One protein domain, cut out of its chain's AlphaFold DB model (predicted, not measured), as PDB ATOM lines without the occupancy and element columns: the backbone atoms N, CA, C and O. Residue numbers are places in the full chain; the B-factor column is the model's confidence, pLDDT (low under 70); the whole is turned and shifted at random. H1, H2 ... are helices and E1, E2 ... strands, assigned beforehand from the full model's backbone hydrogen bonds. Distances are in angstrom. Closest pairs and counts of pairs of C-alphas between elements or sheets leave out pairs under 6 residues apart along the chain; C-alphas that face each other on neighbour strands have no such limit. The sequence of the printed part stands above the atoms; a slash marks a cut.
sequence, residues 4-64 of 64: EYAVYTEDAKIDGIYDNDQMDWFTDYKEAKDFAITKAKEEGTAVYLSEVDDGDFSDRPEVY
ATOM      1  N   GLU A   4     260.594 279.671  77.377       92.19
ATOM      2  CA  GLU A   4     261.597 279.794  78.423       92.19
ATOM      3  C   GLU A   4     262.846 280.430  77.823       92.19
ATOM      4  O   GLU A   4     263.094 280.357  76.622       92.19
ATOM      5  N   TYR A   5     263.609 281.118  78.654       94.12
ATOM      6  CA  TYR A   5     264.832 281.787  78.255       94.12
ATOM      7  C   TYR A   5     265.937 281.332  79.189       94.12
ATOM      8  O   TYR A   5     265.840 281.523  80.402       94.12
ATOM      9  N   ALA A   6     266.972 280.731  78.619       94.88
ATOM     10  CA  ALA A   6     268.142 280.284  79.349       94.88
ATOM     11  C   ALA A   6     269.255 281.321  79.210       94.88
ATOM     12  O   ALA A   6     269.639 281.678  78.092       94.88
ATOM     13  N   VAL A   7     269.784 281.777  80.342       95.62
ATOM     14  CA  VAL A   7     270.969 282.628  80.417       95.62
ATOM     15  C   VAL A   7     272.129 281.818  80.977       95.62
ATOM     16  O   VAL A   7     272.019 281.232  82.052       95.62
ATOM     17  N   TYR A   8     273.247 281.771  80.260       94.81
ATOM     18  CA  TYR A   8     274.381 280.920  80.619       94.81
ATOM     19  C   TYR A   8     275.709 281.464  80.090       94.81
ATOM     20  O   TYR A   8     275.741 282.318  79.209       94.81
ATOM     21  N   THR A   9     276.819 280.979  80.637       94.06
ATOM     22  CA  THR A   9     278.181 281.249  80.146       94.06
ATOM     23  C   THR A   9     278.732 280.013  79.432       94.06
ATOM     24  O   THR A   9     278.089 278.962  79.407       94.06
ATOM     25  N   GLU A  10     279.945 280.100  78.871       89.75
ATOM     26  CA  GLU A  10     280.652 278.915  78.349       89.75
ATOM     27  C   GLU A  10     280.820 277.804  79.403       89.75
ATOM     28  O   GLU A  10     280.948 276.641  79.033       89.75
ATOM     29  N   ASP A  11     280.784 278.127  80.700       88.50
ATOM     30  CA  ASP A  11     280.976 277.148  81.777       88.50
ATOM     31  C   ASP A  11     279.835 276.128  81.860       88.50
ATOM     32  O   ASP A  11     280.058 274.979  82.239       88.50
ATOM     33  N   ALA A  12     278.634 276.506  81.409       88.38
ATOM     34  CA  ALA A  12     277.506 275.586  81.311       88.38
ATOM     35  C   ALA A  12     277.735 274.486  80.257       88.38
ATOM     36  O   ALA A  12     276.955 273.542  80.178       88.38
ATOM     37  N   LYS A  13     278.781 274.581  79.425       85.88
ATOM     38  CA  LYS A  13     279.119 273.577  78.415       85.88
ATOM     39  C   LYS A  13     280.168 272.602  78.949       85.88
ATOM     40  O   LYS A  13     281.371 272.848  78.872       85.88
ATOM     41  N   ILE A  14     279.717 271.436  79.401       82.06
ATOM     42  CA  ILE A  14     280.570 270.361  79.922       82.06
ATOM     43  C   ILE A  14     280.639 269.240  78.885       82.06
ATOM     44  O   ILE A  14     279.618 268.699  78.468       82.06
ATOM     45  N   ASP A  15     281.846 268.903  78.425       83.31
ATOM     46  CA  ASP A  15     282.082 267.854  77.417       83.31
ATOM     47  C   ASP A  15     281.248 268.013  76.124       83.31
ATOM     48  O   ASP A  15     280.920 267.047  75.433       83.31
ATOM     49  N   GLY A  16     280.919 269.260  75.767       77.31
ATOM     50  CA  GLY A  16     280.122 269.588  74.582       77.31
ATOM     51  C   GLY A  16     278.608 269.480  74.773       77.31
ATOM     52  O   GLY A  16     277.877 269.721  73.814       77.31
ATOM     53  N   ILE A  17     278.147 269.162  75.984       81.50
ATOM     54  CA  ILE A  17     276.739 269.127  76.381       81.50
ATOM     55  C   ILE A  17     276.461 270.333  77.278       81.50
ATOM     56  O   ILE A  17     277.287 270.706  78.108       81.50
ATOM     57  N   TYR A  18     275.300 270.950  77.095       82.31
ATOM     58  CA  TYR A  18     274.830 272.023  77.959       82.31
ATOM     59  C   TYR A  18     274.215 271.452  79.242       82.31
ATOM     60  O   TYR A  18     273.315 270.615  79.182       82.31
ATOM     61  N   ASP A  19     274.719 271.896  80.390       87.12
ATOM     62  CA  ASP A  19     274.216 271.555  81.715       87.12
ATOM     63  C   ASP A  19     273.150 272.570  82.143       87.12
ATOM     64  O   ASP A  19     273.456 273.715  82.484       87.12
ATOM     65  N   ASN A  20     271.888 272.139  82.121       86.44
ATOM     66  CA  ASN A  20     270.739 272.976  82.465       86.44
ATOM     67  C   ASN A  20     270.779 273.484  83.916       86.44
ATOM     68  O   ASN A  20     270.190 274.532  84.187       86.44
ATOM     69  N   ASP A  21     271.464 272.780  84.825       88.38
ATOM     70  CA  ASP A  21     271.578 273.173  86.235       88.38
ATOM     71  C   ASP A  21     272.539 274.360  86.433       88.38
ATOM     72  O   ASP A  21     272.508 275.018  87.473       88.38
ATOM     73  N   GLN A  22     273.379 274.664  85.434       89.06
ATOM     74  CA  GLN A  22     274.279 275.826  85.433       89.06
ATOM     75  C   GLN A  22     273.707 277.043  84.696       89.06
ATOM     76  O   GLN A  22     274.403 278.045  84.513       89.06
ATOM     77  N   MET A  23     272.447 276.964  84.269       93.19
ATOM     78  CA  MET A  23     271.765 278.036  83.556       93.19
ATOM     79  C   MET A  23     270.753 278.740  84.451       93.19
ATOM     80  O   MET A  23     270.069 278.121  85.267       93.19
ATOM     81  N   ASP A  24     270.613 280.042  84.240       95.31
ATOM     82  CA  ASP A  24     269.570 280.847  84.857       95.31
ATOM     83  C   ASP A  24     268.348 280.884  83.926       95.31
ATOM     84  O   ASP A  24     268.437 281.332  82.781       95.31
ATOM     85  N   TRP A  25     267.205 280.394  84.411       94.31
ATOM     86  CA  TRP A  25     265.983 280.227  83.620       94.31
ATOM     87  C   TRP A  25     264.955 281.318  83.903       94.31
ATOM     88  O   TRP A  25     264.635 281.621  85.053       94.31
ATOM     89  N   PHE A  26     264.378 281.857  82.834       94.75
ATOM     90  CA  PHE A  26     263.392 282.929  82.884       94.75
ATOM     91  C   PHE A  26     262.198 282.610  81.985       94.75
ATOM     92  O   PHE A  26     262.324 281.925  80.977       94.75
ATOM     93  N   THR A  27     261.031 283.158  82.318       93.19
ATOM     94  CA  THR A  27     259.832 283.094  81.453       93.19
ATOM     95  C   THR A  27     259.540 284.423  80.754       93.19
ATOM     96  O   THR A  27     258.756 284.469  79.805       93.19
ATOM     97  N   ASP A  28     260.203 285.505  81.176       94.00
ATOM     98  CA  ASP A  28     260.136 286.824  80.555       94.00
ATOM     99  C   ASP A  28     261.467 287.172  79.874       94.00
ATOM    100  O   ASP A  28     262.535 287.141  80.486       94.00
ATOM    101  N   TYR A  29     261.392 287.535  78.593       93.56
ATOM    102  CA  TYR A  29     262.563 287.877  77.782       93.56
ATOM    103  C   TYR A  29     263.306 289.106  78.308       93.56
ATOM    104  O   TYR A  29     264.534 289.168  78.257       93.56
ATOM    105  N   LYS A  30     262.569 290.120  78.769       95.62
ATOM    106  CA  LYS A  30     263.167 291.383  79.193       95.62
ATOM    107  C   LYS A  30     263.938 291.180  80.493       95.62
ATOM    108  O   LYS A  30     265.058 291.671  80.593       95.62
ATOM    109  N   GLU A  31     263.378 290.425  81.434       96.69
ATOM    110  CA  GLU A  31     264.077 290.036  82.662       96.69
ATOM    111  C   GLU A  31     265.338 289.219  82.356       96.69
ATOM    112  O   GLU A  31     266.413 289.558  82.850       96.69
ATOM    113  N   ALA A  32     265.239 288.221  81.471       96.50
ATOM    114  CA  ALA A  32     266.381 287.406  81.051       96.50
ATOM    115  C   ALA A  32     267.499 288.252  80.420       96.50
ATOM    116  O   ALA A  32     268.680 288.084  80.719       96.50
ATOM    117  N   LYS A  33     267.127 289.207  79.564       97.19
ATOM    118  CA  LYS A  33     268.060 290.113  78.890       97.19
ATOM    119  C   LYS A  33     268.738 291.085  79.850       97.19
ATOM    120  O   LYS A  33     269.956 291.251  79.784       97.19
ATOM    121  N   ASP A  34     267.972 291.725  80.729       97.81
ATOM    122  CA  ASP A  34     268.519 292.651  81.724       97.81
ATOM    123  C   ASP A  34     269.477 291.912  82.677       97.81
ATOM    124  O   ASP A  34     270.546 292.434  83.018       97.81
ATOM    125  N   PHE A  35     269.145 290.667  83.036       97.31
ATOM    126  CA  PHE A  35     270.016 289.783  83.804       97.31
ATOM    127  C   PHE A  35     271.293 289.414  83.036       97.31
ATOM    128  O   PHE A  35     272.383 289.622  83.564       97.31
ATOM    129  N   ALA A  36     271.191 288.967  81.779       97.12
ATOM    130  CA  ALA A  36     272.345 288.602  80.951       97.12
ATOM    131  C   ALA A  36     273.348 289.757  80.793       97.12
ATOM    132  O   ALA A  36     274.547 289.577  80.993       97.12
ATOM    133  N   ILE A  37     272.856 290.971  80.517       97.12
ATOM    134  CA  ILE A  37     273.687 292.182  80.410       97.12
ATOM    135  C   ILE A  37     274.372 292.510  81.740       97.12
ATOM    136  O   ILE A  37     275.509 292.988  81.756       97.12
ATOM    137  N   THR A  38     273.666 292.330  82.857       97.19
ATOM    138  CA  THR A  38     274.213 292.603  84.192       97.19
ATOM    139  C   THR A  38     275.298 291.590  84.533       97.19
ATOM    140  O   THR A  38     276.416 291.996  84.845       97.19
ATOM    141  N   LYS A  39     275.018 290.297  84.349       95.19
ATOM    142  CA  LYS A  39     275.960 289.196  84.571       95.19
ATOM    143  C   LYS A  39     277.227 289.348  83.727       95.19
ATOM    144  O   LYS A  39     278.325 289.282  84.270       95.19
ATOM    145  N   ALA A  40     277.094 289.685  82.440       96.25
ATOM    146  CA  ALA A  40     278.237 289.924  81.553       96.25
ATOM    147  C   ALA A  40     279.156 291.047  82.066       96.25
ATOM    148  O   ALA A  40     280.381 290.944  82.017       96.25
ATOM    149  N   LYS A  41     278.572 292.121  82.615       95.62
ATOM    150  CA  LYS A  41     279.335 293.233  83.207       95.62
ATOM    151  C   LYS A  41     279.983 292.871  84.538       95.62
ATOM    152  O   LYS A  41     281.082 293.351  84.806       95.62
ATOM    153  N   GLU A  42     279.296 292.103  85.378       95.44
ATOM    154  CA  GLU A  42     279.776 291.714  86.708       95.44
ATOM    155  C   GLU A  42     280.904 290.684  86.627       95.44
ATOM    156  O   GLU A  42     281.913 290.818  87.319       95.44
ATOM    157  N   GLU A  43     280.760 289.693  85.750       92.38
ATOM    158  CA  GLU A  43     281.728 288.609  85.577       92.38
ATOM    159  C   GLU A  43     282.831 288.961  84.568       92.38
ATOM    160  O   GLU A  43     283.902 288.354  84.580       92.38
ATOM    161  N   GLY A  44     282.604 289.959  83.706       93.50
ATOM    162  CA  GLY A  44     283.557 290.349  82.665       93.50
ATOM    163  C   GLY A  44     283.770 289.254  81.616       93.50
ATOM    164  O   GLY A  44     284.855 289.161  81.039       93.50
ATOM    165  N   THR A  45     282.751 288.421  81.394       93.88
ATOM    166  CA  THR A  45     282.760 287.286  80.466       93.88
ATOM    167  C   THR A  45     281.573 287.358  79.510       93.88
ATOM    168  O   THR A  45     280.612 288.083  79.761       93.88
ATOM    169  N   ALA A  46     281.649 286.600  78.417       95.31
ATOM    170  CA  ALA A  46     280.546 286.482  77.474       95.31
ATOM    171  C   ALA A  46     279.381 285.716  78.115       95.31
ATOM    172  O   ALA A  46     279.565 284.605  78.623       95.31
ATOM    173  N   VAL A  47     278.185 286.301  78.048       96.75
ATOM    174  CA  VAL A  47     276.946 285.666  78.512       96.75
ATOM    175  C   VAL A  47     276.009 285.455  77.332       96.75
ATOM    176  O   VAL A  47     275.757 286.365  76.542       96.75
ATOM    177  N   TYR A  48     275.474 284.246  77.235       95.56
ATOM    178  CA  TYR A  48     274.542 283.807  76.211       95.56
ATOM    179  C   TYR A  48     273.115 283.842  76.747       95.56
ATOM    180  O   TYR A  48     272.856 283.428  77.872       95.56
ATOM    181  N   LEU A  49     272.186 284.299  75.916       96.25
ATOM    182  CA  LEU A  49     270.747 284.258  76.145       96.25
ATOM    183  C   LEU A  49     270.107 283.486  74.995       96.25
ATOM    184  O   LEU A  49     270.168 283.928  73.847       96.25
ATOM    185  N   SER A  50     269.472 282.357  75.293       94.62
ATOM    186  CA  SER A  50     268.775 281.546  74.295       94.62
ATOM    187  C   SER A  50     267.295 281.412  74.629       94.62
ATOM    188  O   SER A  50     266.942 281.154  75.777       94.62
ATOM    189  N   GLU A  51     266.432 281.576  73.626       93.31
ATOM    190  CA  GLU A  51     265.037 281.129  73.712       93.31
ATOM    191  C   GLU A  51     265.010 279.602  73.629       93.31
ATOM    192  O   GLU A  51     265.710 279.008  72.805       93.31
ATOM    193  N   VAL A  52     264.211 278.989  74.496       90.19
ATOM    194  CA  VAL A  52     264.022 277.548  74.597       90.19
ATOM    195  C   VAL A  52     262.544 277.241  74.378       90.19
ATOM    196  O   VAL A  52     261.676 277.751  75.095       90.19
ATOM    197  N   ASP A  53     262.261 276.416  73.369       86.31
ATOM    198  CA  ASP A  53     260.919 275.917  73.056       86.31
ATOM    199  C   ASP A  53     260.930 274.388  73.147       86.31
ATOM    200  O   ASP A  53     261.673 273.719  72.436       86.31
ATOM    201  N   ASP A  54     260.144 273.834  74.072       82.31
ATOM    202  CA  ASP A  54     260.062 272.386  74.345       82.31
ATOM    203  C   ASP A  54     261.428 271.708  74.617       82.31
ATOM    204  O   ASP A  54     261.670 270.561  74.243       82.31
ATOM    205  N   GLY A  55     262.340 272.432  75.278       77.00
ATOM    206  CA  GLY A  55     263.694 271.961  75.596       77.00
ATOM    207  C   GLY A  55     264.701 272.075  74.446       77.00
ATOM    208  O   GLY A  55     265.858 271.695  74.628       77.00
ATOM    209  N   ASP A  56     264.290 272.608  73.293       83.00
ATOM    210  CA  ASP A  56     265.177 272.903  72.171       83.00
ATOM    211  C   ASP A  56     265.685 274.345  72.255       83.00
ATOM    212  O   ASP A  56     264.903 275.294  72.345       83.00
ATOM    213  N   PHE A  57     267.006 274.507  72.258       84.25
ATOM    214  CA  PHE A  57     267.652 275.812  72.358       84.25
ATOM    215  C   PHE A  57     267.734 276.456  70.978       84.25
ATOM    216  O   PHE A  57     268.118 275.816  70.003       84.25
ATOM    217  N   SER A  58     267.477 277.760  70.904       82.31
ATOM    218  CA  SER A  58     267.704 278.523  69.679       82.31
ATOM    219  C   SER A  58     269.144 278.365  69.172       82.31
ATOM    220  O   SER A  58     270.108 278.616  69.897       82.31
ATOM    221  N   ASP A  59     269.284 278.071  67.876       81.69
ATOM    222  CA  ASP A  59     270.562 278.050  67.144       81.69
ATOM    223  C   ASP A  59     271.270 279.421  67.104       81.69
ATOM    224  O   ASP A  59     272.384 279.555  66.584       81.69
ATOM    225  N   ARG A  60     270.601 280.481  67.568       87.19
ATOM    226  CA  ARG A  60     271.091 281.863  67.544       87.19
ATOM    227  C   ARG A  60     270.904 282.516  68.912       87.19
ATOM    228  O   ARG A  60     270.036 283.383  69.036       87.19
ATOM    229  N   PRO A  61     271.689 282.119  69.926       91.00
ATOM    230  CA  PRO A  61     271.677 282.818  71.199       91.00
ATOM    231  C   PRO A  61     272.156 284.263  71.009       91.00
ATOM    232  O   PRO A  61     273.056 284.548  70.213       91.00
ATOM    233  N   GLU A  62     271.547 285.185  71.745       94.62
ATOM    234  CA  GLU A  62     272.069 286.541  71.901       94.62
ATOM    235  C   GLU A  62     273.298 286.501  72.820       94.62
ATOM    236  O   GLU A  62     273.327 285.726  73.772       94.62
ATOM    237  N   VAL A  63     274.311 287.326  72.538       95.44
ATOM    238  CA  VAL A  63     275.569 287.373  73.305       95.44
ATOM    239  C   VAL A  63     275.793 288.783  73.834       95.44
ATOM    240  O   VAL A  63     275.623 289.750  73.082       95.44
ATOM    241  N   TYR A  64     276.181 288.882  75.105       94.44
ATOM    242  CA  TYR A  64     276.382 290.129  75.845       94.44
ATOM    243  C   TYR A  64     277.748 290.198  76.515       94.44
ATOM    244  O   TYR A  64     278.278 289.126  76.889       94.44
TER     245      TYR A  64
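This is residues 4 to 64 of the 64 residues of an uncharacterized protein of Lachnospiraceae bacterium NSJ-38 (UniProt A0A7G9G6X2). A small three-stranded sheet has one helix, H1, packed lengthwise over one face, above the inner strand E1. A long loop, residues 9 to 23, joins E1 to E2, and after E3 the last residues fold back beside that strand in short pairings. The printed part has 61 residues, with one named helix and three named strands in the order E1, E2, H1, E3; the sheet runs E2, E1, E3 and is antiparallel. The class is mixed, helices and strands, with under half of the residues, 29, in named elements. The whole is compact, with a radius of gyration of the C-alphas of 10.7 A, and rounded, spanning 27 by 27 by 20 A.

E1, residues 4 to 8, is the inner strand of the sheet. E2, residues 24 to 26, is an edge strand, antiparallel to E1 at 156 degrees between their directions; N 5 and O 26 are 2.8 A apart, within hydrogen-bond range, and the two strands form a hairpin. H1, residues 29 to 43, is on the sheet at a height of 8.3 A. It lies over E1 and runs along the strands, at 6 degrees to E1 on the local plane; their closest C-alphas, those of Val 7 and Ala 36, are 6.2 A apart. The two layers are this helix and the sheet. E3, residues 48 to 53, is the other edge strand, antiparallel to E1 at 153 degrees, with N 50 and O 6 within hydrogen-bond range at 2.9 A. E2, H1 and E3 make a split strand-helix-strand unit, two strands running the same way with E1 between them in the sheet, and its crossover is right-handed. In H1 every O i to N i+4 pair is within hydrogen-bond range. Residues 48 to 49 of E3 pair antiparallel with residues 62 to 63, and residues 52 to 53 of E3 with residues 56 to 57.

E1 begins at C-alpha 4, (261.597, 279.794, 78.423), and is 13.0 A long from first to last C-alpha. E2 is 6.8 A long. H1 is 20.7 A long and begins at C-alpha 29, (262.563, 287.877, 77.782). E3 is 16.1 A long and ends at C-alpha 53, (260.919, 275.917, 73.056).

The two C-alphas farthest apart, those of Gly 44 and Asp 54, are 30.7 A apart. The printed part has no cut and ends at Tyr 64, the chain's last residue. The link from E1 to E2 is long, with 15 residues; those from E2 to H1 and from H1 to E3 are tight. The mean pLDDT of the printed part is 91.3, and no printed residue is under 70.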